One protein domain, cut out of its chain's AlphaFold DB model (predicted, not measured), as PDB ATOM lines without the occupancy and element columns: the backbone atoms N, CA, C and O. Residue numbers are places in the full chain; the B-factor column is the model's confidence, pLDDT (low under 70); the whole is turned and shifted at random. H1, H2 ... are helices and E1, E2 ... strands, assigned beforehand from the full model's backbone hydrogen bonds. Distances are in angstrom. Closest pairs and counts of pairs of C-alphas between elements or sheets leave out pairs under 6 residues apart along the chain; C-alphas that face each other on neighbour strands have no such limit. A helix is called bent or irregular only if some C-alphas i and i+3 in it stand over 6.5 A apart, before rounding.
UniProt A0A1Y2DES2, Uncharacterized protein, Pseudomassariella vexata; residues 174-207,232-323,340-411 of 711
ATOM      1  N   LYS A 174     198.713 219.209 197.362       66.56
ATOM      2  CA  LYS A 174     199.844 218.756 196.512       66.56
ATOM      3  C   LYS A 174     200.629 219.884 195.799       66.56
ATOM      4  O   LYS A 174     201.576 219.594 195.071       66.56
ATOM      5  N   LYS A 175     200.219 221.148 195.950       64.31
ATOM      6  CA  LYS A 175     200.870 222.352 195.398       64.31
ATOM      7  C   LYS A 175     201.768 223.008 196.473       64.31
ATOM      8  O   LYS A 175     201.554 222.776 197.662       64.31
ATOM      9  N   PRO A 176     202.762 223.844 196.106       66.88
ATOM     10  CA  PRO A 176     203.518 224.636 197.085       66.88
ATOM     11  C   PRO A 176     202.594 225.456 198.005       66.88
ATOM     12  O   PRO A 176     201.461 225.776 197.641       66.88
ATOM     13  N   ARG A 177     203.073 225.810 199.208       80.75
ATOM     14  CA  ARG A 177     202.296 226.571 200.208       80.75
ATOM     15  C   ARG A 177     202.028 228.010 199.750       80.75
ATOM     16  O   ARG A 177     202.747 228.931 200.132       80.75
ATOM     17  N   LYS A 178     200.968 228.188 198.962       90.38
ATOM     18  CA  LYS A 178     200.403 229.495 198.625       90.38
ATOM     19  C   LYS A 178     199.955 230.232 199.899       90.38
ATOM     20  O   LYS A 178     199.474 229.578 200.831       90.38
ATOM     21  N   PRO A 179     200.079 231.566 199.966       94.81
ATOM     22  CA  PRO A 179     199.437 232.356 201.009       94.81
ATOM     23  C   PRO A 179     197.901 232.277 200.947       94.81
ATOM     24  O   PRO A 179     197.303 232.083 199.890       94.81
ATOM     25  N   VAL A 180     197.257 232.459 202.096       95.69
ATOM     26  CA  VAL A 180     195.802 232.546 202.257       95.69
ATOM     27  C   VAL A 180     195.387 234.003 202.058       95.69
ATOM     28  O   VAL A 180     195.833 234.870 202.813       95.69
ATOM     29  N   ARG A 181     194.546 234.296 201.059       95.44
ATOM     30  CA  ARG A 181     193.989 235.649 200.866       95.44
ATOM     31  C   ARG A 181     192.715 235.852 201.678       95.44
ATOM     32  O   ARG A 181     191.879 234.954 201.747       95.44
ATOM     33  N   LEU A 182     192.555 237.058 202.218       95.44
ATOM     34  CA  LEU A 182     191.393 237.465 203.019       95.44
ATOM     35  C   LEU A 182     190.503 238.505 202.303       95.44
ATOM     36  O   LEU A 182     189.429 238.858 202.786       95.44
ATOM     37  N   GLN A 183     190.940 238.994 201.137       94.62
ATOM     38  CA  GLN A 183     190.218 239.937 200.281       94.62
ATOM     39  C   GLN A 183     189.524 239.238 199.092       94.62
ATOM     40  O   GLN A 183     190.033 238.241 198.554       94.62
ATOM     41  N   PRO A 184     188.424 239.825 198.575       94.19
ATOM     42  CA  PRO A 184     187.888 239.511 197.252       94.19
ATOM     43  C   PRO A 184     188.923 239.768 196.141       94.19
ATOM     44  O   PRO A 184     189.302 240.909 195.865       94.19
ATOM     45  N   PHE A 185     189.365 238.701 195.470       91.94
ATOM     46  CA  PHE A 185     190.414 238.758 194.442       91.94
ATOM     47  C   PHE A 185     190.103 239.763 193.320       91.94
ATOM     48  O   PHE A 185     190.930 240.627 193.028       91.94
ATOM     49  N   ASN A 186     188.876 239.727 192.785       90.19
ATOM     50  CA  ASN A 186     188.415 240.576 191.677       90.19
ATOM     51  C   ASN A 186     188.378 242.087 191.989       90.19
ATOM     52  O   ASN A 186     188.213 242.873 191.061       90.19
ATOM     53  N   ALA A 187     188.520 242.500 193.253       88.88
ATOM     54  CA  ALA A 187     188.532 243.912 193.648       88.88
ATOM     55  C   ALA A 187     189.923 244.401 194.095       88.88
ATOM     56  O   ALA A 187     190.278 245.553 193.847       88.88
ATOM     57  N   PHE A 188     190.718 243.536 194.737       90.31
ATOM     58  CA  PHE A 188     191.948 243.951 195.426       90.31
ATOM     59  C   PHE A 188     193.240 243.323 194.905       90.31
ATOM     60  O   PHE A 188     194.302 243.847 195.231       90.31
ATOM     61  N   LEU A 189     193.180 242.231 194.136       89.38
ATOM     62  CA  LEU A 189     194.363 241.436 193.774       89.38
ATOM     63  C   LEU A 189     194.503 241.195 192.263       89.38
ATOM     64  O   LEU A 189     195.627 241.204 191.776       89.38
ATOM     65  N   LYS A 190     193.391 241.049 191.526       91.25
ATOM     66  CA  LYS A 190     193.351 240.680 190.092       91.25
ATOM     67  C   LYS A 190     194.174 241.548 189.135       91.25
ATOM     68  O   LYS A 190     194.492 241.098 188.044       91.25
ATOM     69  N   ASP A 191     194.458 242.791 189.516       84.94
ATOM     70  CA  ASP A 191     195.203 243.730 188.677       84.94
ATOM     71  C   ASP A 191     196.704 243.396 188.678       84.94
ATOM     72  O   ASP A 191     197.421 243.913 187.833       84.94
ATOM     73  N   VAL A 192     197.176 242.573 189.629       86.12
ATOM     74  CA  VAL A 192     198.603 242.310 189.885       86.12
ATOM     75  C   VAL A 192     198.918 240.827 190.072       86.12
ATOM     76  O   VAL A 192     199.904 240.343 189.536       86.12
ATOM     77  N   TRP A 193     198.102 240.110 190.843       88.75
ATOM     78  CA  TRP A 193     198.311 238.705 191.182       88.75
ATOM     79  C   TRP A 193     197.457 237.789 190.304       88.75
ATOM     80  O   TRP A 193     196.346 238.154 189.915       88.75
ATOM     81  N   LEU A 194     197.913 236.558 190.077       89.69
ATOM     82  CA  LEU A 194     197.116 235.507 189.452       89.69
ATOM     83  C   LEU A 194     196.124 234.911 190.461       89.69
ATOM     84  O   LEU A 194     196.374 234.856 191.668       89.69
ATOM     85  N   SER A 195     194.993 234.393 189.973       87.12
ATOM     86  CA  SER A 195     194.001 233.725 190.832       87.12
ATOM     87  C   SER A 195     194.580 232.500 191.542       87.12
ATOM     88  O   SER A 195     194.156 232.168 192.648       87.12
ATOM     89  N   ASP A 196     195.567 231.858 190.910       90.38
ATOM     90  CA  ASP A 196     196.283 230.697 191.429       90.38
ATOM     91  C   ASP A 196     197.464 231.058 192.354       90.38
ATOM     92  O   ASP A 196     198.091 230.136 192.867       90.38
ATOM     93  N   ASP A 197     197.751 232.327 192.658       90.56
ATOM     94  CA  ASP A 197     198.830 232.673 193.607       90.56
ATOM     95  C   ASP A 197     198.423 232.465 195.078       90.56
ATOM     96  O   ASP A 197     199.276 232.371 195.961       90.56
ATOM     97  N   PHE A 198     197.119 232.334 195.352       93.62
ATOM     98  CA  PHE A 198     196.556 232.234 196.700       93.62
ATOM     99  C   PHE A 198     195.710 230.972 196.911       93.62
ATOM    100  O   PHE A 198     195.175 230.390 195.967       93.62
ATOM    101  N   TYR A 199     195.527 230.600 198.178       93.56
ATOM    102  CA  TYR A 199     194.353 229.856 198.637       93.56
ATOM    103  C   TYR A 199     193.288 230.841 199.132       93.56
ATOM    104  O   TYR A 199     193.610 231.843 199.774       93.56
ATOM    105  N   THR A 200     192.009 230.553 198.893       94.12
ATOM    106  CA  THR A 200     190.940 231.111 199.732       94.12
ATOM    107  C   THR A 200     190.889 230.389 201.074       94.12
ATOM    108  O   THR A 200     191.368 229.263 201.222       94.12
ATOM    109  N   THR A 201     190.232 231.007 202.050       93.94
ATOM    110  CA  THR A 201     189.792 230.333 203.277       93.94
ATOM    111  C   THR A 201     188.973 229.078 202.963       93.94
ATOM    112  O   THR A 201     189.187 228.036 203.579       93.94
ATOM    113  N   ARG A 202     188.106 229.107 201.940       93.81
ATOM    114  CA  ARG A 202     187.372 227.915 201.486       93.81
ATOM    115  C   ARG A 202     188.308 226.803 201.007       93.81
ATOM    116  O   ARG A 202     188.114 225.669 201.424       93.81
ATOM    117  N   ASP A 203     189.322 227.097 200.196       92.06
ATOM    118  CA  ASP A 203     190.267 226.078 199.695       92.06
ATOM    119  C   ASP A 203     191.098 225.451 200.825       92.06
ATOM    120  O   ASP A 203     191.474 224.282 200.753       92.06
ATOM    121  N   LEU A 204     191.354 226.224 201.885       91.88
ATOM    122  CA  LEU A 204     192.046 225.784 203.093       91.88
ATOM    123  C   LEU A 204     191.162 224.911 204.000       91.88
ATOM    124  O   LEU A 204     191.627 223.899 204.519       91.88
ATOM    125  N   PHE A 205     189.891 225.286 204.193       93.44
ATOM    126  CA  PHE A 205     188.998 224.640 205.163       93.44
ATOM    127  C   PHE A 205     188.093 223.551 204.579       93.44
ATOM    128  O   PHE A 205     187.715 222.631 205.302       93.44
ATOM    129  N   GLN A 206     187.772 223.591 203.284       93.25
ATOM    130  CA  GLN A 206     186.938 222.583 202.619       93.25
ATOM    131  C   GLN A 206     187.503 221.149 202.726       93.25
ATOM    132  O   GLN A 206     186.694 220.255 202.990       93.25
ATOM    133  N   PRO A 207     188.827 220.888 202.598       90.88
ATOM    134  CA  PRO A 207     189.385 219.540 202.759       90.88
ATOM    135  C   PRO A 207     189.287 219.002 204.192       90.88
ATOM    136  O   PRO A 207     189.152 217.799 204.389       90.88
ATOM    137  N   PHE A 232     199.298 234.306 205.917       97.19
ATOM    138  CA  PHE A 232     198.084 235.092 205.675       97.19
ATOM    139  C   PHE A 232     198.417 236.401 204.961       97.19
ATOM    140  O   PHE A 232     199.389 237.063 205.325       97.19
ATOM    141  N   HIS A 233     197.633 236.768 203.945       97.19
ATOM    142  CA  HIS A 233     197.838 237.981 203.158       97.19
ATOM    143  C   HIS A 233     196.808 239.068 203.492       97.19
ATOM    144  O   HIS A 233     195.600 238.861 203.360       97.19
ATOM    145  N   PHE A 234     197.318 240.234 203.890       97.25
ATOM    146  CA  PHE A 234     196.574 241.433 204.255       97.25
ATOM    147  C   PHE A 234     196.940 242.600 203.320       97.25
ATOM    148  O   PHE A 234     197.847 243.379 203.609       97.25
ATOM    149  N   THR A 235     196.217 242.762 202.210       96.81
ATOM    150  CA  THR A 235     196.249 244.004 201.420       96.81
ATOM    151  C   THR A 235     195.478 245.125 202.136       96.81
ATOM    152  O   THR A 235     194.245 245.095 202.200       96.81
ATOM    153  N   PHE A 236     196.183 246.129 202.657       96.88
ATOM    154  CA  PHE A 236     195.606 247.372 203.173       96.88
ATOM    155  C   PHE A 236     195.424 248.365 202.015       96.88
ATOM    156  O   PHE A 236     196.396 248.827 201.423       96.88
ATOM    157  N   SER A 237     194.173 248.688 201.682       94.75
ATOM    158  CA  SER A 237     193.806 249.546 200.544       94.75
ATOM    159  C   SER A 237     192.673 250.503 200.936       94.75
ATOM    160  O   SER A 237     191.831 250.110 201.748       94.75
ATOM    161  N   PRO A 238     192.581 251.725 200.364       93.19
ATOM    162  CA  PRO A 238     191.548 252.707 200.727       93.19
ATOM    163  C   PRO A 238     190.093 252.212 200.625       93.19
ATOM    164  O   PRO A 238     189.195 252.749 201.277       93.19
ATOM    165  N   TYR A 239     189.847 251.175 199.818       93.44
ATOM    166  CA  TYR A 239     188.519 250.592 199.600       93.44
ATOM    167  C   TYR A 239     188.211 249.371 200.494       93.44
ATOM    168  O   TYR A 239     187.094 248.846 200.452       93.44
ATOM    169  N   VAL A 240     189.163 248.922 201.323       94.75
ATOM    170  CA  VAL A 240     188.952 247.849 202.312       94.75
ATOM    171  C   VAL A 240     188.168 248.413 203.494       94.75
ATOM    172  O   VAL A 240     188.684 249.192 204.293       94.75
ATOM    173  N   ARG A 241     186.895 248.031 203.600       95.62
ATOM    174  CA  ARG A 241     185.962 248.442 204.657       95.62
ATOM    175  C   ARG A 241     185.220 247.208 205.158       95.62
ATOM    176  O   ARG A 241     185.059 246.252 204.409       95.62
ATOM    177  N   ASP A 242     184.736 247.233 206.395       95.19
ATOM    178  CA  ASP A 242     184.032 246.096 207.012       95.19
ATOM    179  C   ASP A 242     182.885 245.560 206.131       95.19
ATOM    180  O   ASP A 242     182.777 244.367 205.871       95.19
ATOM    181  N   LYS A 243     182.123 246.468 205.508       94.12
ATOM    182  CA  LYS A 243     181.043 246.133 204.562       94.12
ATOM    183  C   LYS A 243     181.500 245.570 203.204       94.12
ATOM    184  O   LYS A 243     180.675 244.992 202.505       94.12
ATOM    185  N   THR A 244     182.756 245.770 202.790       94.31
ATOM    186  CA  THR A 244     183.292 245.294 201.492       94.31
ATOM    187  C   THR A 244     184.195 244.069 201.635       94.31
ATOM    188  O   THR A 244     184.251 243.248 200.721       94.31
ATOM    189  N   CYS A 245     184.858 243.914 202.783       96.56
ATOM    190  CA  CYS A 245     185.762 242.810 203.096       96.56
ATOM    191  C   CYS A 245     185.508 242.256 204.519       96.56
ATOM    192  O   CYS A 245     186.443 242.235 205.323       96.56
ATOM    193  N   PRO A 246     184.286 241.803 204.865       96.19
ATOM    194  CA  PRO A 246     183.956 241.383 206.235       96.19
ATOM    195  C   PRO A 246     184.824 240.215 206.718       96.19
ATOM    196  O   PRO A 246     185.191 240.149 207.889       96.19
ATOM    197  N   GLU A 247     185.229 239.324 205.806       94.19
ATOM    198  CA  GLU A 247     186.172 238.244 206.097       94.19
ATOM    199  C   GLU A 247     187.528 238.790 206.574       94.19
ATOM    200  O   GLU A 247     187.992 238.418 207.648       94.19
ATOM    201  N   PHE A 248     188.131 239.736 205.851       96.75
ATOM    202  CA  PHE A 248     189.384 240.381 206.259       96.75
ATOM    203  C   PHE A 248     189.303 241.003 207.662       96.75
ATOM    204  O   PHE A 248     190.206 240.763 208.462       96.75
ATOM    205  N   PHE A 249     188.234 241.733 208.002       97.31
ATOM    206  CA  PHE A 249     188.110 242.334 209.340       97.31
ATOM    207  C   PHE A 249     187.863 241.277 210.424       97.31
ATOM    208  O   PHE A 249     188.461 241.365 211.497       97.31
ATOM    209  N   HIS A 250     187.077 240.232 210.133       96.31
ATOM    210  CA  HIS A 250     186.914 239.087 211.032       96.31
ATOM    211  C   HIS A 250     188.264 238.426 211.339       96.31
ATOM    212  O   HIS A 250     188.616 238.258 212.504       96.31
ATOM    213  N   TRP A 251     189.046 238.086 210.312       97.25
ATOM    214  CA  TRP A 251     190.352 237.446 210.479       97.25
ATOM    215  C   TRP A 251     191.388 238.364 211.134       97.25
ATOM    216  O   TRP A 251     192.159 237.893 211.970       97.25
ATOM    217  N   MET A 252     191.374 239.664 210.818       96.88
ATOM    218  CA  MET A 252     192.250 240.657 211.438       96.88
ATOM    219  C   MET A 252     191.969 240.772 212.943       96.88
ATOM    220  O   MET A 252     192.816 240.401 213.749       96.88
ATOM    221  N   TYR A 253     190.764 241.194 213.344       96.50
ATOM    222  CA  TYR A 253     190.451 241.402 214.762       96.50
ATOM    223  C   TYR A 253     190.449 240.103 215.577       96.50
ATOM    224  O   TYR A 253     190.876 240.109 216.732       96.50
ATOM    225  N   ARG A 254     189.970 238.985 215.010       95.38
ATOM    226  CA  ARG A 254     189.811 237.735 215.766       95.38
ATOM    227  C   ARG A 254     191.087 236.905 215.850       95.38
ATOM    228  O   ARG A 254     191.312 236.293 216.888       95.38
ATOM    229  N   TYR A 255     191.905 236.864 214.796       96.62
ATOM    230  CA  TYR A 255     192.965 235.859 214.676       96.62
ATOM    231  C   TYR A 255     194.366 236.403 214.358       96.62
ATOM    232  O   TYR A 255     195.321 235.647 214.526       96.62
ATOM    233  N   SER A 256     194.555 237.665 213.938       96.62
ATOM    234  CA  SER A 256     195.893 238.106 213.489       96.62
ATOM    235  C   SER A 256     196.950 238.089 214.593       96.62
ATOM    236  O   SER A 256     198.104 237.794 214.302       96.62
ATOM    237  N   HIS A 257     196.564 238.329 215.851       95.94
ATOM    238  CA  HIS A 257     197.448 238.236 217.024       95.94
ATOM    239  C   HIS A 257     197.971 236.807 217.296       95.94
ATOM    240  O   HIS A 257     198.834 236.606 218.142       95.94
ATOM    241  N   LEU A 258     197.462 235.798 216.583       96.06
ATOM    242  CA  LEU A 258     197.915 234.404 216.650       96.06
ATOM    243  C   LEU A 258     198.662 233.961 215.376       96.06
ATOM    244  O   LEU A 258     199.180 232.844 215.324       96.06
ATOM    245  N   MET A 259     198.717 234.807 214.341       96.94
ATOM    246  CA  MET A 259     199.350 234.491 213.060       96.94
ATOM    247  C   MET A 259     200.857 234.723 213.119       96.94
ATOM    248  O   MET A 259     201.324 235.850 213.239       96.94
ATOM    249  N   GLN A 260     201.638 233.660 212.948       95.44
ATOM    250  CA  GLN A 260     203.105 233.753 213.008       95.44
ATOM    251  C   GLN A 260     203.733 234.080 211.644       95.44
ATOM    252  O   GLN A 260     204.867 234.554 211.570       95.44
ATOM    253  N   LEU A 261     203.001 233.846 210.552       95.75
ATOM    254  CA  LEU A 261     203.475 234.020 209.182       95.75
ATOM    255  C   LEU A 261     202.508 234.937 208.422       95.75
ATOM    256  O   LEU A 261     201.371 234.561 208.143       95.75
ATOM    257  N   MET A 262     202.956 236.140 208.067       97.12
ATOM    258  CA  MET A 262     202.097 237.162 207.462       97.12
ATOM    259  C   MET A 262     202.748 237.833 206.252       97.12
ATOM    260  O   MET A 262     203.972 237.921 206.134       97.12
ATOM    261  N   ILE A 263     201.897 238.301 205.346       97.06
ATOM    262  CA  ILE A 263     202.220 239.182 204.228       97.06
ATOM    263  C   ILE A 263     201.307 240.403 204.369       97.06
ATOM    264  O   ILE A 263     200.091 240.247 204.471       97.06
ATOM    265  N   ILE A 264     201.878 241.600 204.386       97.56
ATOM    266  CA  ILE A 264     201.164 242.878 204.418       97.56
ATOM    267  C   ILE A 264     201.455 243.599 203.105       97.56
ATOM    268  O   ILE A 264     202.618 243.829 202.789       97.56
ATOM    269  N   GLU A 265     200.420 243.979 202.360       97.00
ATOM    270  CA  GLU A 265     200.543 244.744 201.115       97.00
ATOM    271  C   GLU A 265     199.892 246.120 201.279       97.00
ATOM    272  O   GLU A 265     198.681 246.225 201.448       97.00
ATOM    273  N   LEU A 266     200.690 247.187 201.222       95.69
ATOM    274  CA  LEU A 266     200.196 248.563 201.205       95.69
ATOM    275  C   LEU A 266     199.821 248.942 199.768       95.69
ATOM    276  O   LEU A 266     200.693 249.037 198.901       95.69
ATOM    277  N   ASP A 267     198.533 249.164 199.511       93.81
ATOM    278  CA  ASP A 267     198.017 249.539 198.194       93.81
ATOM    279  C   ASP A 267     198.099 251.051 197.955       93.81
ATOM    280  O   ASP A 267     197.122 251.796 198.052       93.81
ATOM    281  N   LEU A 268     199.298 251.486 197.586       91.25
ATOM    282  CA  LEU A 268     199.637 252.841 197.161       91.25
ATOM    283  C   LEU A 268     199.503 252.984 195.625       91.25
ATOM    284  O   LEU A 268     200.313 253.644 194.976       91.25
ATOM    285  N   SER A 269     198.490 252.337 195.026       89.00
ATOM    286  CA  SER A 269     198.137 252.452 193.595       89.00
ATOM    287  C   SER A 269     196.767 253.096 193.342       89.00
ATOM    288  O   SER A 269     196.312 253.189 192.201       89.00
ATOM    289  N   ARG A 270     196.076 253.537 194.399       85.62
ATOM    290  CA  ARG A 270     194.712 254.086 194.344       85.62
ATOM    291  C   ARG A 270     194.666 255.514 194.897       85.62
ATOM    292  O   ARG A 270     195.594 255.947 195.579       85.62
ATOM    293  N   LEU A 271     193.571 256.223 194.605       86.88
ATOM    294  CA  LEU A 271     193.330 257.620 195.007       86.88
ATOM    295  C   LEU A 271     194.562 258.492 194.709       86.88
ATOM    296  O   LEU A 271     195.046 258.395 193.585       86.88
ATOM    297  N   GLU A 272     195.099 259.299 195.634       83.31
ATOM    298  CA  GLU A 272     196.195 260.242 195.324       83.31
ATOM    299  C   GLU A 272     197.485 259.640 194.726       83.31
ATOM    300  O   GLU A 272     198.300 260.385 194.165       83.31
ATOM    301  N   PHE A 273     197.652 258.312 194.753       83.69
ATOM    302  CA  PHE A 273     198.781 257.578 194.168       83.69
ATOM    303  C   PHE A 273     198.467 256.859 192.836       83.69
ATOM    304  O   PHE A 273     199.337 256.191 192.281       83.69
ATOM    305  N   GLY A 274     197.247 256.992 192.298       85.50
ATOM    306  CA  GLY A 274     196.816 256.332 191.053       85.50
ATOM    307  C   GLY A 274     197.543 256.787 189.777       85.50
ATOM    308  O   GLY A 274     198.187 257.833 189.756       85.50
ATOM    309  N   ALA A 275     197.429 256.022 188.688       86.25
ATOM    310  CA  ALA A 275     198.106 256.342 187.424       86.25
ATOM    311  C   ALA A 275     197.610 257.644 186.760       86.25
ATOM    312  O   ALA A 275     198.379 258.335 186.096       86.25
ATOM    313  N   ASP A 276     196.335 257.991 186.950       85.19
ATOM    314  CA  ASP A 276     195.708 259.157 186.325       85.19
ATOM    315  C   ASP A 276     196.305 260.494 186.821       85.19
ATOM    316  O   ASP A 276     196.851 260.591 187.924       85.19
ATOM    317  N   ALA A 277     196.160 261.554 186.028       82.44
ATOM    318  CA  ALA A 277     196.363 262.927 186.474       82.44
ATOM    319  C   ALA A 277     195.201 263.410 187.362       82.44
ATOM    320  O   ALA A 277     195.446 264.095 188.353       82.44
ATOM    321  N   ALA A 278     193.965 262.970 187.096       85.56
ATOM    322  CA  ALA A 278     192.785 263.240 187.927       85.56
ATOM    323  C   ALA A 278     192.883 262.638 189.346       85.56
ATOM    324  O   ALA A 278     192.131 263.010 190.243       85.56
ATOM    325  N   ALA A 279     193.845 261.741 189.580       85.75
ATOM    326  CA  ALA A 279     194.199 261.264 190.912       85.75
ATOM    327  C   ALA A 279     194.815 262.361 191.806       85.75
ATOM    328  O   ALA A 279     194.776 262.259 193.033       85.75
ATOM    329  N   ILE A 280     195.418 263.404 191.225       82.38
ATOM    330  CA  ILE A 280     196.099 264.465 191.972       82.38
ATOM    331  C   ILE A 280     195.070 265.260 192.785       82.38
ATOM    332  O   ILE A 280     194.279 266.012 192.231       82.38
ATOM    333  N   GLY A 281     195.125 265.123 194.112       79.81
ATOM    334  CA  GLY A 281     194.209 265.796 195.041       79.81
ATOM    335  C   GLY A 281     193.206 264.870 195.734       79.81
ATOM    336  O   GLY A 281     192.548 265.314 196.669       79.81
ATOM    337  N   LEU A 282     193.133 263.585 195.361       81.44
ATOM    338  CA  LEU A 282     192.295 262.576 196.032       81.44
ATOM    339  C   LEU A 282     192.910 262.117 197.376       81.44
ATOM    340  O   LEU A 282     193.288 260.958 197.553       81.44
ATOM    341  N   SER A 283     193.043 263.053 198.316       69.25
ATOM    342  CA  SER A 283     193.763 262.913 199.594       69.25
ATOM    343  C   SER A 283     193.117 261.964 200.611       69.25
ATOM    344  O   SER A 283     193.768 261.567 201.575       69.25
ATOM    345  N   GLU A 284     191.867 261.546 200.403       57.34
ATOM    346  CA  GLU A 284     191.134 260.660 201.324       57.34
ATOM    347  C   GLU A 284     191.716 259.231 201.419       57.34
ATOM    348  O   GLU A 284     191.289 258.438 202.257       57.34
ATOM    349  N   GLY A 285     192.693 258.886 200.569       60.34
ATOM    350  CA  GLY A 285     193.267 257.544 200.482       60.34
ATOM    351  C   GLY A 285     194.238 257.167 201.600       60.34
ATOM    352  O   GLY A 285     194.005 256.166 202.282       60.34
ATOM    353  N   SER A 286     195.321 257.934 201.790       76.06
ATOM    354  CA  SER A 286     196.358 257.572 202.772       76.06
ATOM    355  C   SER A 286     195.805 257.457 204.198       76.06
ATOM    356  O   SER A 286     196.029 256.413 204.802       76.06
ATOM    357  N   PRO A 287     194.995 258.401 204.729       87.44
ATOM    358  CA  PRO A 287     194.537 258.337 206.120       87.44
ATOM    359  C   PRO A 287     193.771 257.056 206.483       87.44
ATOM    360  O   PRO A 287     193.801 256.633 207.638       87.44
ATOM    361  N   HIS A 288     193.101 256.412 205.518       90.62
ATOM    362  CA  HIS A 288     192.440 255.123 205.748       90.62
ATOM    363  C   HIS A 288     193.424 253.946 205.733       90.62
ATOM    364  O   HIS A 288     193.292 253.042 206.553       90.62
ATOM    365  N   VAL A 289     194.441 253.959 204.862       93.00
ATOM    366  CA  VAL A 289     195.519 252.950 204.878       93.00
ATOM    367  C   VAL A 289     196.345 253.077 206.159       93.00
ATOM    368  O   VAL A 289     196.501 252.087 206.869       93.00
ATOM    369  N   ASP A 290     196.778 254.291 206.507       92.31
ATOM    370  CA  ASP A 290     197.484 254.616 207.752       92.31
ATOM    371  C   ASP A 290     196.702 254.093 208.973       92.31
ATOM    372  O   ASP A 290     197.272 253.477 209.877       92.31
ATOM    373  N   LYS A 291     195.373 254.286 208.972       94.62
ATOM    374  CA  LYS A 291     194.467 253.778 210.006       94.62
ATOM    375  C   LYS A 291     194.416 252.246 210.046       94.62
ATOM    376  O   LYS A 291     194.519 251.692 211.134       94.62
ATOM    377  N   LEU A 292     194.252 251.556 208.914       96.62
ATOM    378  CA  LEU A 292     194.216 250.084 208.882       96.62
ATOM    379  C   LEU A 292     195.529 249.474 209.390       96.62
ATOM    380  O   LEU A 292     195.512 248.510 210.153       96.62
ATOM    381  N   VAL A 293     196.664 250.072 209.016       97.19
ATOM    382  CA  VAL A 293     197.990 249.670 209.499       97.19
ATOM    383  C   VAL A 293     198.119 249.927 211.006       97.19
ATOM    384  O   VAL A 293     198.653 249.082 211.721       97.19
ATOM    385  N   ALA A 294     197.598 251.047 211.516       97.06
ATOM    386  CA  ALA A 294     197.578 251.339 212.949       97.06
ATOM    387  C   ALA A 294     196.674 250.377 213.745       97.06
ATOM    388  O   ALA A 294     197.124 249.847 214.756       97.06
ATOM    389  N   GLU A 295     195.450 250.093 213.283       97.44
ATOM    390  CA  GLU A 295     194.545 249.124 213.923       97.44
ATOM    391  C   GLU A 295     195.158 247.714 213.946       97.44
ATOM    392  O   GLU A 295     195.136 247.053 214.982       97.44
ATOM    393  N   PHE A 296     195.781 247.273 212.846       97.69
ATOM    394  CA  PHE A 296     196.538 246.018 212.815       97.69
ATOM    395  C   PHE A 296     197.662 246.000 213.860       97.69
ATOM    396  O   PHE A 296     197.808 245.028 214.598       97.69
ATOM    397  N   VAL A 297     198.440 247.079 213.962       97.81
ATOM    398  CA  VAL A 297     199.532 247.189 214.937       97.81
ATOM    399  C   VAL A 297     199.017 247.195 216.379       97.81
ATOM    400  O   VAL A 297     199.616 246.535 217.222       97.81
ATOM    401  N   GLU A 298     197.898 247.859 216.679       97.25
ATOM    402  CA  GLU A 298     197.287 247.814 218.016       97.25
ATOM    403  C   GLU A 298     196.842 246.392 218.407       97.25
ATOM    404  O   GLU A 298     196.994 246.011 219.566       97.25
ATOM    405  N   ILE A 299     196.371 245.578 217.452       96.44
ATOM    406  CA  ILE A 299     196.046 244.156 217.676       96.44
ATOM    407  C   ILE A 299     197.318 243.336 217.938       96.44
ATOM    408  O   ILE A 299     197.349 242.524 218.862       96.44
ATOM    409  N   GLN A 300     198.380 243.559 217.155       96.25
ATOM    410  CA  GLN A 300     199.662 242.856 217.302       96.25
ATOM    411  C   GLN A 300     200.443 243.240 218.572       96.25
ATOM    412  O   GLN A 300     201.355 242.516 218.964       96.25
ATOM    413  N   LEU A 301     200.097 244.363 219.210       95.88
ATOM    414  CA  LEU A 301     200.699 244.847 220.459       95.88
ATOM    415  C   LEU A 301     199.840 244.584 221.703       95.88
ATOM    416  O   LEU A 301     200.214 245.000 222.803       95.88
ATOM    417  N   ASP A 302     198.711 243.884 221.568       93.12
ATOM    418  CA  ASP A 302     198.011 243.349 222.732       93.12
ATOM    419  C   ASP A 302     198.885 242.298 223.439       93.12
ATOM    420  O   ASP A 302     199.570 241.500 222.800       93.12
ATOM    421  N   GLY A 303     198.824 242.238 224.770       83.12
ATOM    422  CA  GLY A 303     199.661 241.353 225.599       83.12
ATOM    423  C   GLY A 303     199.370 239.851 225.449       83.12
ATOM    424  O   GLY A 303     199.921 239.044 226.191       83.12
ATOM    425  N   ARG A 304     198.479 239.492 224.520       87.69
ATOM    426  CA  ARG A 304     198.116 238.129 224.106       87.69
ATOM    427  C   ARG A 304     198.677 237.766 222.724       87.69
ATOM    428  O   ARG A 304     198.442 236.654 222.260       87.69
ATOM    429  N   SER A 305     199.351 238.702 222.053       90.12
ATOM    430  CA  SER A 305     199.866 238.508 220.702       90.12
ATOM    431  C   SER A 305     201.116 237.629 220.671       90.12
ATOM    432  O   SER A 305     201.935 237.634 221.591       90.12
ATOM    433  N   MET A 306     201.261 236.877 219.585       91.56
ATOM    434  CA  MET A 306     202.409 236.027 219.303       91.56
ATOM    435  C   MET A 306     203.476 236.788 218.505       91.56
ATOM    436  O   MET A 306     203.129 237.478 217.547       91.56
ATOM    437  N   PRO A 307     204.777 236.604 218.806       94.06
ATOM    438  CA  PRO A 307     205.847 237.123 217.963       94.06
ATOM    439  C   PRO A 307     205.715 236.640 216.514       94.06
ATOM    440  O   PRO A 307     205.539 235.449 216.233       94.06
ATOM    441  N   ILE A 308     205.825 237.581 215.581       95.94
ATOM    442  CA  ILE A 308     205.660 237.378 214.148       95.94
ATOM    443  C   ILE A 308     206.924 236.694 213.616       95.94
ATOM    444  O   ILE A 308     207.929 237.336 213.297       95.94
ATOM    445  N   GLN A 309     206.883 235.363 213.508       93.94
ATOM    446  CA  GLN A 309     207.998 234.551 213.014       93.94
ATOM    447  C   GLN A 309     208.485 235.008 211.627       93.94
ATOM    448  O   GLN A 309     209.691 235.006 211.365       93.94
ATOM    449  N   SER A 310     207.574 235.397 210.728       94.12
ATOM    450  CA  SER A 310     207.951 235.916 209.414       94.12
ATOM    451  C   SER A 310     206.939 236.892 208.827       94.12
ATOM    452  O   SER A 310     205.856 236.487 208.398       94.12
ATOM    453  N   LEU A 311     207.348 238.157 208.726       95.81
ATOM    454  CA  LEU A 311     206.620 239.207 208.025       95.81
ATOM    455  C   LEU A 311     207.207 239.435 206.625       95.81
ATOM    456  O   LEU A 311     208.419 239.540 206.440       95.81
ATOM    457  N   VAL A 312     206.340 239.557 205.626       95.06
ATOM    458  CA  VAL A 312     206.678 240.107 204.308       95.06
ATOM    459  C   VAL A 312     205.897 241.405 204.142       95.06
ATOM    460  O   VAL A 312     204.677 241.397 204.262       95.06
ATOM    461  N   LEU A 313     206.586 242.513 203.893       95.69
ATOM    462  CA  LEU A 313     206.005 243.842 203.754       95.69
ATOM    463  C   LEU A 313     206.167 244.329 202.309       95.69
ATOM    464  O   LEU A 313     207.279 244.520 201.815       95.69
ATOM    465  N   LEU A 314     205.045 244.521 201.626       94.88
ATOM    466  CA  LEU A 314     204.956 244.903 200.222       94.88
ATOM    467  C   LEU A 314     204.362 246.310 200.098       94.88
ATOM    468  O   LEU A 314     203.437 246.657 200.828       94.88
ATOM    469  N   ALA A 315     204.843 247.101 199.140       93.38
ATOM    470  CA  ALA A 315     204.173 248.319 198.685       93.38
ATOM    471  C   ALA A 315     203.820 248.198 197.200       93.38
ATOM    472  O   ALA A 315     204.705 248.223 196.340       93.38
ATOM    473  N   ARG A 316     202.525 248.104 196.898       91.88
ATOM    474  CA  ARG A 316     201.997 248.191 195.535       91.88
ATOM    475  C   ARG A 316     201.884 249.661 195.149       91.88
ATOM    476  O   ARG A 316     201.068 250.373 195.716       91.88
ATOM    477  N   ARG A 317     202.683 250.118 194.184       89.88
ATOM    478  CA  ARG A 317     202.656 251.498 193.665       89.88
ATOM    479  C   ARG A 317     203.071 251.554 192.199       89.88
ATOM    480  O   ARG A 317     203.802 250.684 191.728       89.88
ATOM    481  N   PHE A 318     202.665 252.615 191.507       87.44
ATOM    482  CA  PHE A 318     203.230 252.960 190.202       87.44
ATOM    483  C   PHE A 318     204.654 253.519 190.357       87.44
ATOM    484  O   PHE A 318     204.972 254.188 191.344       87.44
ATOM    485  N   HIS A 319     205.520 253.239 189.381       83.81
ATOM    486  CA  HIS A 319     206.909 253.700 189.359       83.81
ATOM    487  C   HIS A 319     207.083 254.918 188.437       83.81
ATOM    488  O   HIS A 319     206.369 255.064 187.450       83.81
ATOM    489  N   GLY A 320     208.052 255.787 188.737       86.62
ATOM    490  CA  GLY A 320     208.342 256.978 187.935       86.62
ATOM    491  C   GLY A 320     207.436 258.174 188.251       86.62
ATOM    492  O   GLY A 320     207.105 258.434 189.411       86.62
ATOM    493  N   GLN A 321     207.087 258.942 187.217       85.81
ATOM    494  CA  GLN A 321     206.394 260.231 187.309       85.81
ATOM    495  C   GLN A 321     205.131 260.251 186.438       85.81
ATOM    496  O   GLN A 321     205.096 259.618 185.383       85.81
ATOM    497  N   ARG A 322     204.117 261.015 186.861       83.62
ATOM    498  CA  ARG A 322     202.918 261.303 186.060       83.62
ATOM    499  C   ARG A 322     203.304 262.155 184.852       83.62
ATOM    500  O   ARG A 322     203.676 263.317 185.012       83.62
ATOM    501  N   THR A 323     203.187 261.585 183.657       75.44
ATOM    502  CA  THR A 323     203.432 262.267 182.374       75.44
ATOM    503  C   THR A 323     202.332 263.269 182.030       75.44
ATOM    504  O   THR A 323     202.606 264.327 181.473       75.44
ATOM    505  N   ALA A 340     206.089 262.570 191.045       85.06
ATOM    506  CA  ALA A 340     206.157 261.127 191.282       85.06
ATOM    507  C   ALA A 340     204.777 260.571 191.682       85.06
ATOM    508  O   ALA A 340     204.047 261.247 192.411       85.06
ATOM    509  N   TYR A 341     204.431 259.357 191.232       85.19
ATOM    510  CA  TYR A 341     203.133 258.730 191.548       85.19
ATOM    511  C   TYR A 341     202.914 258.588 193.057       85.19
ATOM    512  O   TYR A 341     201.888 259.010 193.579       85.19
ATOM    513  N   CYS A 342     203.921 258.066 193.759       85.75
ATOM    514  CA  CYS A 342     203.994 258.034 195.212       85.75
ATOM    515  C   CYS A 342     205.310 258.682 195.663       85.75
ATOM    516  O   CYS A 342     206.342 258.531 195.004       85.75
ATOM    517  N   SER A 343     205.282 259.421 196.775       86.62
ATOM    518  CA  SER A 343     206.491 260.019 197.358       86.62
ATOM    519  C   SER A 343     207.068 259.119 198.459       86.62
ATOM    520  O   SER A 343     206.285 258.491 199.176       86.62
ATOM    521  N   PRO A 344     208.398 259.101 198.684       85.81
ATOM    522  CA  PRO A 344     208.993 258.355 199.798       85.81
ATOM    523  C   PRO A 344     208.410 258.737 201.165       85.81
ATOM    524  O   PRO A 344     208.284 257.893 202.042       85.81
ATOM    525  N   ASN A 345     207.985 259.994 201.344       86.62
ATOM    526  CA  ASN A 345     207.343 260.441 202.583       86.62
ATOM    527  C   ASN A 345     205.948 259.823 202.784       86.62
ATOM    528  O   ASN A 345     205.575 259.578 203.926       86.62
ATOM    529  N   ALA A 346     205.203 259.551 201.707       86.31
ATOM    530  CA  ALA A 346     203.899 258.888 201.775       86.31
ATOM    531  C   ALA A 346     204.044 257.377 202.033       86.31
ATOM    532  O   ALA A 346     203.377 256.837 202.909       86.31
ATOM    533  N   GLU A 347     204.994 256.718 201.359       88.56
ATOM    534  CA  GLU A 347     205.365 255.321 201.649       88.56
ATOM    535  C   GLU A 347     205.748 255.140 203.129       88.56
ATOM    536  O   GLU A 347     205.303 254.206 203.796       88.56
ATOM    537  N   LEU A 348     206.571 256.062 203.640       88.81
ATOM    538  CA  LEU A 348     207.059 256.069 205.015       88.81
ATOM    539  C   LEU A 348     205.961 256.434 206.024       88.81
ATOM    540  O   LEU A 348     206.038 255.975 207.158       88.81
ATOM    541  N   ALA A 349     204.960 257.234 205.638       91.19
ATOM    542  CA  ALA A 349     203.800 257.558 206.467       91.19
ATOM    543  C   ALA A 349     202.879 256.341 206.641       91.19
ATOM    544  O   ALA A 349     202.653 255.925 207.776       91.19
ATOM    545  N   ALA A 350     202.458 255.710 205.540       91.06
ATOM    546  CA  ALA A 350     201.595 254.529 205.572       91.06
ATOM    547  C   ALA A 350     202.248 253.341 206.303       91.06
ATOM    548  O   ALA A 350     201.590 252.627 207.056       91.06
ATOM    549  N   ALA A 351     203.565 253.154 206.150       94.62
ATOM    550  CA  ALA A 351     204.310 252.132 206.886       94.62
ATOM    551  C   ALA A 351     204.688 252.538 208.328       94.62
ATOM    552  O   ALA A 351     205.133 251.686 209.099       94.62
ATOM    553  N   ARG A 352     204.516 253.807 208.733       94.94
ATOM    554  CA  ARG A 352     204.997 254.323 210.029       94.94
ATOM    555  C   ARG A 352     204.474 253.565 211.253       94.94
ATOM    556  O   ARG A 352     205.280 253.364 212.162       94.94
ATOM    557  N   PRO A 353     203.195 253.143 211.347       96.88
ATOM    558  CA  PRO A 353     202.718 252.487 212.561       96.88
ATOM    559  C   PRO A 353     203.424 251.149 212.815       96.88
ATOM    560  O   PRO A 353     203.627 250.802 213.979       96.88
ATOM    561  N   LEU A 354     203.864 250.446 211.755       96.69
ATOM    562  CA  LEU A 354     204.552 249.148 211.837       96.69
ATOM    563  C   LEU A 354     205.838 249.207 212.662       96.69
ATOM    564  O   LEU A 354     206.203 248.201 213.256       96.69
ATOM    565  N   VAL A 355     206.489 250.372 212.760       95.69
ATOM    566  CA  VAL A 355     207.688 250.600 213.593       95.69
ATOM    567  C   VAL A 355     207.495 250.142 215.038       95.69
ATOM    568  O   VAL A 355     208.433 249.675 215.673       95.69
ATOM    569  N   GLN A 356     206.272 250.228 215.564       96.75
ATOM    570  CA  GLN A 356     205.970 249.814 216.935       96.75
ATOM    571  C   GLN A 356     206.071 248.286 217.133       96.75
ATOM    572  O   GLN A 356     206.126 247.836 218.271       96.75
ATOM    573  N   LEU A 357     206.148 247.500 216.049       96.44
ATOM    574  CA  LEU A 357     206.413 246.055 216.052       96.44
ATOM    575  C   LEU A 357     207.916 245.712 216.144       96.44
ATOM    576  O   LEU A 357     208.291 244.548 215.985       96.44
ATOM    577  N   ALA A 358     208.791 246.694 216.388       95.25
ATOM    578  CA  ALA A 358     210.199 246.450 216.687       95.25
ATOM    579  C   ALA A 358     210.344 245.451 217.853       95.25
ATOM    580  O   ALA A 358     209.700 245.586 218.893       95.25
ATOM    581  N   GLY A 359     211.158 244.411 217.661       91.56
ATOM    582  CA  GLY A 359     211.300 243.302 218.614       91.56
ATOM    583  C   GLY A 359     210.145 242.285 218.647       91.56
ATOM    584  O   GLY A 359     210.283 241.266 219.315       91.56
ATOM    585  N   GLN A 360     209.044 242.504 217.913       94.75
ATOM    586  CA  GLN A 360     207.970 241.512 217.716       94.75
ATOM    587  C   GLN A 360     208.111 240.719 216.408       94.75
ATOM    588  O   GLN A 360     207.365 239.770 216.193       94.75
ATOM    589  N   ILE A 361     209.030 241.098 215.515       94.38
ATOM    590  CA  ILE A 361     209.231 240.462 214.206       94.38
ATOM    591  C   ILE A 361     210.571 239.721 214.198       94.38
ATOM    592  O   ILE A 361     211.622 240.347 214.318       94.38
ATOM    593  N   ASN A 362     210.544 238.401 213.995       89.56
ATOM    594  CA  ASN A 362     211.761 237.577 213.979       89.56
ATOM    595  C   ASN A 362     212.460 237.581 212.610       89.56
ATOM    596  O   ASN A 362     213.681 237.493 212.541       89.56
ATOM    597  N   THR A 363     211.698 237.647 211.511       89.62
ATOM    598  CA  THR A 363     212.240 237.780 210.148       89.62
ATOM    599  C   THR A 363     211.375 238.724 209.320       89.62
ATOM    600  O   THR A 363     210.144 238.661 209.388       89.62
ATOM    601  N   LEU A 364     212.014 239.583 208.522       91.81
ATOM    602  CA  LEU A 364     211.349 240.557 207.659       91.81
ATOM    603  C   LEU A 364     211.856 240.451 206.216       91.81
ATOM    604  O   LEU A 364     213.047 240.275 205.973       91.81
ATOM    605  N   ARG A 365     210.953 240.618 205.248       90.50
ATOM    606  CA  ARG A 365     211.287 240.927 203.846       90.50
ATOM    607  C   ARG A 365     210.536 242.184 203.426       90.50
ATOM    608  O   ARG A 365     209.376 242.327 203.797       90.50
ATOM    609  N   ILE A 366     211.172 243.071 202.662       91.94
ATOM    610  CA  ILE A 366     210.574 244.331 202.190       91.94
ATOM    611  C   ILE A 366     210.686 244.403 200.662       91.94
ATOM    612  O   ILE A 366     211.784 244.246 200.129       91.94
ATOM    613  N   ALA A 367     209.581 244.679 199.961       89.81
ATOM    614  CA  ALA A 367     209.563 244.852 198.504       89.81
ATOM    615  C   ALA A 367     208.637 245.996 198.046       89.81
ATOM    616  O   ALA A 367     207.663 246.342 198.710       89.81
ATOM    617  N   GLY A 368     208.937 246.599 196.892       89.19
ATOM    618  CA  GLY A 368     208.149 247.680 196.277       89.19
ATOM    619  C   GLY A 368     208.450 249.098 196.790       89.19
ATOM    620  O   GLY A 368     208.403 250.047 196.004       89.19
ATOM    621  N   PHE A 369     208.828 249.260 198.062       90.44
ATOM    622  CA  PHE A 369     209.225 250.543 198.671       90.44
ATOM    623  C   PHE A 369     210.437 251.195 197.978       90.44
ATOM    624  O   PHE A 369     211.275 250.515 197.383       90.44
ATOM    625  N   SER A 370     210.559 252.523 198.062       89.06
ATOM    626  CA  SER A 370     211.784 253.214 197.644       89.06
ATOM    627  C   SER A 370     212.924 252.975 198.644       89.06
ATOM    628  O   SER A 370     212.692 252.835 199.844       89.06
ATOM    629  N   ARG A 371     214.178 252.947 198.161       87.31
ATOM    630  CA  ARG A 371     215.358 252.621 198.990       87.31
ATOM    631  C   ARG A 371     215.446 253.452 200.293       87.31
ATOM    632  O   ARG A 371     215.580 252.825 201.340       87.31
ATOM    633  N   PRO A 372     215.253 254.792 200.293       90.19
ATOM    634  CA  PRO A 372     215.287 255.587 201.524       90.19
ATOM    635  C   PRO A 372     214.148 255.284 202.509       90.19
ATOM    636  O   PRO A 372     214.279 255.595 203.692       90.19
ATOM    637  N   THR A 373     213.031 254.715 202.045       90.94
ATOM    638  CA  THR A 373     211.955 254.219 202.913       90.94
ATOM    639  C   THR A 373     212.345 252.874 203.520       90.94
ATOM    640  O   THR A 373     212.247 252.708 204.732       90.94
ATOM    641  N   THR A 374     212.856 251.943 202.705       90.75
ATOM    642  CA  THR A 374     213.342 250.626 203.154       90.75
ATOM    643  C   THR A 374     214.414 250.751 204.236       90.75
ATOM    644  O   THR A 374     214.280 250.132 205.287       90.75
ATOM    645  N   ASP A 375     215.434 251.587 204.023       88.50
ATOM    646  CA  ASP A 375     216.541 251.757 204.977       88.50
ATOM    647  C   ASP A 375     216.060 252.301 206.331       88.50
ATOM    648  O   ASP A 375     216.473 251.818 207.385       88.50
ATOM    649  N   LYS A 376     215.117 253.254 206.317       92.56
ATOM    650  CA  LYS A 376     214.491 253.781 207.540       92.56
ATOM    651  C   LYS A 376     213.648 252.727 208.250       92.56
ATOM    652  O   LYS A 376     213.757 252.602 209.463       92.56
ATOM    653  N   LEU A 377     212.834 251.960 207.520       92.81
ATOM    654  CA  LEU A 377     212.015 250.896 208.109       92.81
ATOM    655  C   LEU A 377     212.879 249.810 208.762       92.81
ATOM    656  O   LEU A 377     212.550 249.373 209.861       92.81
ATOM    657  N   LEU A 378     214.000 249.421 208.146       91.25
ATOM    658  CA  LEU A 378     214.944 248.468 208.738       91.25
ATOM    659  C   LEU A 378     215.587 249.024 210.018       91.25
ATOM    660  O   LEU A 378     215.508 248.376 211.060       91.25
ATOM    661  N   ALA A 379     216.139 250.242 209.970       90.06
ATOM    662  CA  ALA A 379     216.753 250.889 211.133       90.06
ATOM    663  C   ALA A 379     215.761 251.142 212.289       90.06
ATOM    664  O   ALA A 379     216.151 251.170 213.454       90.06
ATOM    665  N   TRP A 380     214.472 251.321 211.982       93.19
ATOM    666  CA  TRP A 380     213.412 251.508 212.973       93.19
ATOM    667  C   TRP A 380     212.870 250.200 213.565       93.19
ATOM    668  O   TRP A 380     212.479 250.191 214.730       93.19
ATOM    669  N   LEU A 381     212.833 249.108 212.793       92.31
ATOM    670  CA  LEU A 381     212.329 247.803 213.247       92.31
ATOM    671  C   LEU A 381     213.391 246.959 213.963       92.31
ATOM    672  O   LEU A 381     213.045 246.168 214.843       92.31
ATOM    673  N   PHE A 382     214.671 247.152 213.627       89.62
ATOM    674  CA  PHE A 382     215.802 246.411 214.193       89.62
ATOM    675  C   PHE A 382     216.882 247.334 214.801       89.62
ATOM    676  O   PHE A 382     218.060 247.188 214.478       89.62
ATOM    677  N   PRO A 383     216.526 248.273 215.705       83.44
ATOM    678  CA  PRO A 383     217.445 249.304 216.209       83.44
ATOM    679  C   PRO A 383     218.602 248.759 217.064       83.44
ATOM    680  O   PRO A 383     219.540 249.490 217.362       83.44
ATOM    681  N   THR A 384     218.531 247.495 217.492       74.69
ATOM    682  CA  THR A 384     219.583 246.799 218.250       74.69
ATOM    683  C   THR A 384     220.657 246.172 217.368       74.69
ATOM    684  O   THR A 384     221.693 245.771 217.889       74.69
ATOM    685  N   ILE A 385     220.423 246.043 216.058       66.44
ATOM    686  CA  ILE A 385     221.486 245.688 215.121       66.44
ATOM    687  C   ILE A 385     222.164 247.005 214.764       66.44
ATOM    688  O   ILE A 385     221.569 247.837 214.077       66.44
ATOM    689  N   GLU A 386     223.388 247.216 215.251       61.25
ATOM    690  CA  GLU A 386     224.176 248.381 214.851       61.25
ATOM    691  C   GLU A 386     224.264 248.410 213.323       61.25
ATOM    692  O   GLU A 386     224.804 247.487 212.706       61.25
ATOM    693  N   TYR A 387     223.707 249.462 212.711       54.75
ATOM    694  CA  TYR A 387     223.662 249.648 211.258       54.75
ATOM    695  C   TYR A 387     225.034 250.105 210.735       54.75
ATOM    696  O   TYR A 387     225.180 251.130 210.072       54.75
ATOM    697  N   ASN A 388     226.069 249.340 211.074       54.50
ATOM    698  CA  ASN A 388     227.336 249.390 210.383       54.50
ATOM    699  C   ASN A 388     227.143 248.702 209.023       54.50
ATOM    700  O   ASN A 388     226.737 247.540 208.960       54.50
ATOM    701  N   VAL A 389     227.424 249.428 207.940       57.34
ATOM    702  CA  VAL A 389     227.311 248.926 206.559       57.34
ATOM    703  C   VAL A 389     228.221 247.710 206.334       57.34
ATOM    704  O   VAL A 389     227.883 246.836 205.537       57.34
ATOM    705  N   ASP A 390     229.308 247.624 207.104       58.47
ATOM    706  CA  ASP A 390     230.312 246.563 207.051       58.47
ATOM    707  C   ASP A 390     229.947 245.319 207.893       58.47
ATOM    708  O   ASP A 390     230.712 244.358 207.926       58.47
ATOM    709  N   ASN A 391     228.795 245.302 208.582       55.22
ATOM    710  CA  ASN A 391     228.354 244.143 209.367       55.22
ATOM    711  C   ASN A 391     227.592 243.121 208.484       55.22
ATOM    712  O   ASN A 391     226.457 243.390 208.074       55.22
ATOM    713  N   PRO A 392     228.155 241.923 208.212       57.47
ATOM    714  CA  PRO A 392     227.517 240.933 207.344       57.47
ATOM    715  C   PRO A 392     226.257 240.302 207.956       57.47
ATOM    716  O   PRO A 392     225.385 239.852 207.212       57.47
ATOM    717  N   ASP A 393     226.099 240.295 209.284       55.53
ATOM    718  CA  ASP A 393     224.970 239.609 209.924       55.53
ATOM    719  C   ASP A 393     223.632 240.330 209.717       55.53
ATOM    720  O   ASP A 393     222.583 239.687 209.633       55.53
ATOM    721  N   LEU A 394     223.652 241.648 209.486       55.59
ATOM    722  CA  LEU A 394     222.458 242.370 209.041       55.59
ATOM    723  C   LEU A 394     221.974 241.850 207.673       55.59
ATOM    724  O   LEU A 394     220.773 241.654 207.481       55.59
ATOM    725  N   TRP A 395     222.889 241.563 206.741       53.28
ATOM    726  CA  TRP A 395     222.571 241.002 205.419       53.28
ATOM    727  C   TRP A 395     222.132 239.531 205.482       53.28
ATOM    728  O   TRP A 395     221.273 239.114 204.695       53.28
ATOM    729  N   ASN A 396     222.648 238.771 206.454       50.94
ATOM    730  CA  ASN A 396     222.211 237.403 206.753       50.94
ATOM    731  C   ASN A 396     220.747 237.342 207.234       50.94
ATOM    732  O   ASN A 396     220.080 236.328 207.030       50.94
ATOM    733  N   HIS A 397     220.219 238.427 207.812       49.25
ATOM    734  CA  HIS A 397     218.815 238.529 208.235       49.25
ATOM    735  C   HIS A 397     217.921 239.335 207.271       49.25
ATOM    736  O   HIS A 397     216.728 239.047 207.163       49.25
ATOM    737  N   CYS A 398     218.479 240.301 206.534       49.91
ATOM    738  CA  CYS A 398     217.750 241.210 205.641       49.91
ATOM    739  C   CYS A 398     218.062 240.948 204.158       49.91
ATOM    740  O   CYS A 398     218.702 241.754 203.480       49.91
ATOM    741  N   HIS A 399     217.580 239.829 203.614       51.34
ATOM    742  CA  HIS A 399     217.762 239.524 202.193       51.34
ATOM    743  C   HIS A 399     216.915 240.443 201.294       51.34
ATOM    744  O   HIS A 399     215.693 240.276 201.179       51.34
ATOM    745  N   ARG A 400     217.573 241.368 200.578       50.94
ATOM    746  CA  ARG A 400     216.978 242.032 199.409       50.94
ATOM    747  C   ARG A 400     216.585 240.952 198.403       50.94
ATOM    748  O   ARG A 400     217.435 240.227 197.902       50.94
ATOM    749  N   THR A 401     215.293 240.850 198.138       50.59
ATOM    750  CA  THR A 401     214.705 239.913 197.177       50.59
ATOM    751  C   THR A 401     214.220 240.716 195.979       50.59
ATOM    752  O   THR A 401     213.612 241.774 196.154       50.59
ATOM    753  N   ASP A 402     214.516 240.260 194.762       46.75
ATOM    754  CA  ASP A 402     214.011 240.923 193.562       46.75
ATOM    755  C   ASP A 402     212.493 240.836 193.492       46.75
ATOM    756  O   ASP A 402     211.890 239.860 193.945       46.75
ATOM    757  N   ILE A 403     211.879 241.858 192.894       48.50
ATOM    758  CA  ILE A 403     210.420 241.968 192.756       48.50
ATOM    759  C   ILE A 403     209.859 240.683 192.129       48.50
ATOM    760  O   ILE A 403     208.923 240.111 192.672       48.50
ATOM    761  N   CYS A 404     210.537 240.156 191.108       43.00
ATOM    762  CA  CYS A 404     210.215 238.932 190.370       43.00
ATOM    763  C   CYS A 404     210.234 237.637 191.219       43.00
ATOM    764  O   CYS A 404     209.737 236.606 190.782       43.00
ATOM    765  N   THR A 405     210.825 237.661 192.422       47.47
ATOM    766  CA  THR A 405     210.865 236.514 193.361       47.47
ATOM    767  C   THR A 405     209.736 236.534 194.398       47.47
ATOM    768  O   THR A 405     209.617 235.615 195.211       47.47
ATOM    769  N   ILE A 406     208.927 237.598 194.395       54.97
ATOM    770  CA  ILE A 406     207.838 237.858 195.348       54.97
ATOM    771  C   ILE A 406     206.519 238.150 194.619       54.97
ATOM    772  O   ILE A 406     205.465 237.759 195.111       54.97
ATOM    773  N   TRP A 407     206.587 238.810 193.465       52.88
ATOM    774  CA  TRP A 407     205.470 239.196 192.611       52.88
ATOM    775  C   TRP A 407     205.577 238.514 191.238       52.88
ATOM    776  O   TRP A 407     206.686 238.444 190.696       52.88
ATOM    777  N   PRO A 408     204.459 238.100 190.616       47.81
ATOM    778  CA  PRO A 408     204.412 237.927 189.167       47.81
ATOM    779  C   PRO A 408     204.622 239.281 188.459       47.81
ATOM    780  O   PRO A 408     204.371 240.346 189.028       47.81
ATOM    781  N   PHE A 409     205.092 239.255 187.210       43.44
ATOM    782  CA  PHE A 409     205.338 240.478 186.441       43.44
ATOM    783  C   PHE A 409     204.036 241.193 186.065       43.44
ATOM    784  O   PHE A 409     203.152 240.621 185.428       43.44
ATOM    785  N   LEU A 410     203.962 242.483 186.393       44.00
ATOM    786  CA  LEU A 410     202.895 243.371 185.943       44.00
ATOM    787  C   LEU A 410     203.121 243.841 184.499       44.00
ATOM    788  O   LEU A 410     204.219 244.323 184.196       44.00
ATOM    789  N   PRO A 411     202.086 243.850 183.638       37.66
ATOM    790  CA  PRO A 411     202.123 244.590 182.382       37.66
ATOM    791  C   PRO A 411     202.509 246.058 182.632       37.66
ATOM    792  O   PRO A 411     201.831 246.779 183.363       37.66
TER     793      PRO A 411
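AT A GLANCE: This is residues 174 to 207, 232 to 323 and 340 to 411 of the 711 residues of an uncharacterized protein of Pseudomassariella vexata (UniProt A0A1Y2DES2). A sheet of four parallel strands stands in the middle of the domain, with H3, H4 and H7 over one face as a layer of helices and H5 and H6 filling in beside H4. H1 and H2 lie off the E1 edge and H8 off the E4 edge, while the unnamed tail, residues 398 to 411, crosses the other face. The 198 printed residues hold, in order, H1 H2 E1 H3 E2 H4 E3 H5 H6 E4 H7 H8; the sheet runs E1 E2 E3 E4. The class is mixed, helices and strands, with under half of the residues in named elements. The whole is compact, with a radius of gyration of the C-alphas of 16.8 A and spans of 49 by 44 by 33 A.

IN THESE COORDINATES: The strands are E1, residues 232 to 236, from C-alpha 232 at (198.084, 235.092, 205.675); E2, 261 to 268, 22.7 A long; E3, 310 to 317, 22.8 A; and E4, 364 to 367. The helices are H4, residues 285 to 300, 23.2 A; H3, 246 to 258, 18.8 A; H7, 371 to 381, 15.4 A; H5, 344 to 350; H6, 352 to 357; H1, 185 to 188; H2, 201 to 205; and H8, 392 to 397, ending at C-alpha 397 (218.815, 238.529, 208.235). H3 is irregular: C-alphas 254 and 257 are 7.8 A apart.

HOW THE PARTS SIT: E1 and E2 are parallel at 20 degrees, with N 234 and O 263 within hydrogen-bond range at 2.8 A. E2 and E3 are parallel at 14 degrees, with N 264 and O 312 at 2.8 A. E3 and E4 are parallel at 14 degrees, with N 313 and O 365 at 2.8 A. E1, H3, E2 and E2, H4, E3 are strand-helix-strand units, parallel neighbour strands joined through a helix, with right-handed crossovers. H4, the hub, has a height over the sheet of 10.0 A and runs along the strands, at 2 degrees to E1 on the local plane. It touches H6 at a shallow tilt of 8 degrees, the closest C-alphas being those of Ala 294 and Pro 353, 5.3 A apart. H5 only grazes the sheet with residues 346 to 350. H1, H2 and H8 are not on the sheet. Every O i to N i+4 pair is within hydrogen-bond range in H2, H4, H5 and H8, against 7 of 9 in H3, 6 of 7 in H7 and 0 of 2 in H6, where 3 of 3 O i to N i+3 pairs are; H1 is too short for such a pair.

THE WHOLE: The C-alphas of Gln 206 and Asp 390, the two farthest apart, are 49.8 A apart. Residues 208 to 231 and 324 to 339 are not printed, with gaps of 18.1 A and 9.4 A between C-alphas. The links H1 to H2 and E2 to H4 are long. The model's pLDDT is under 70 at residues 174 to 176, 283 to 285 and 385 to 411.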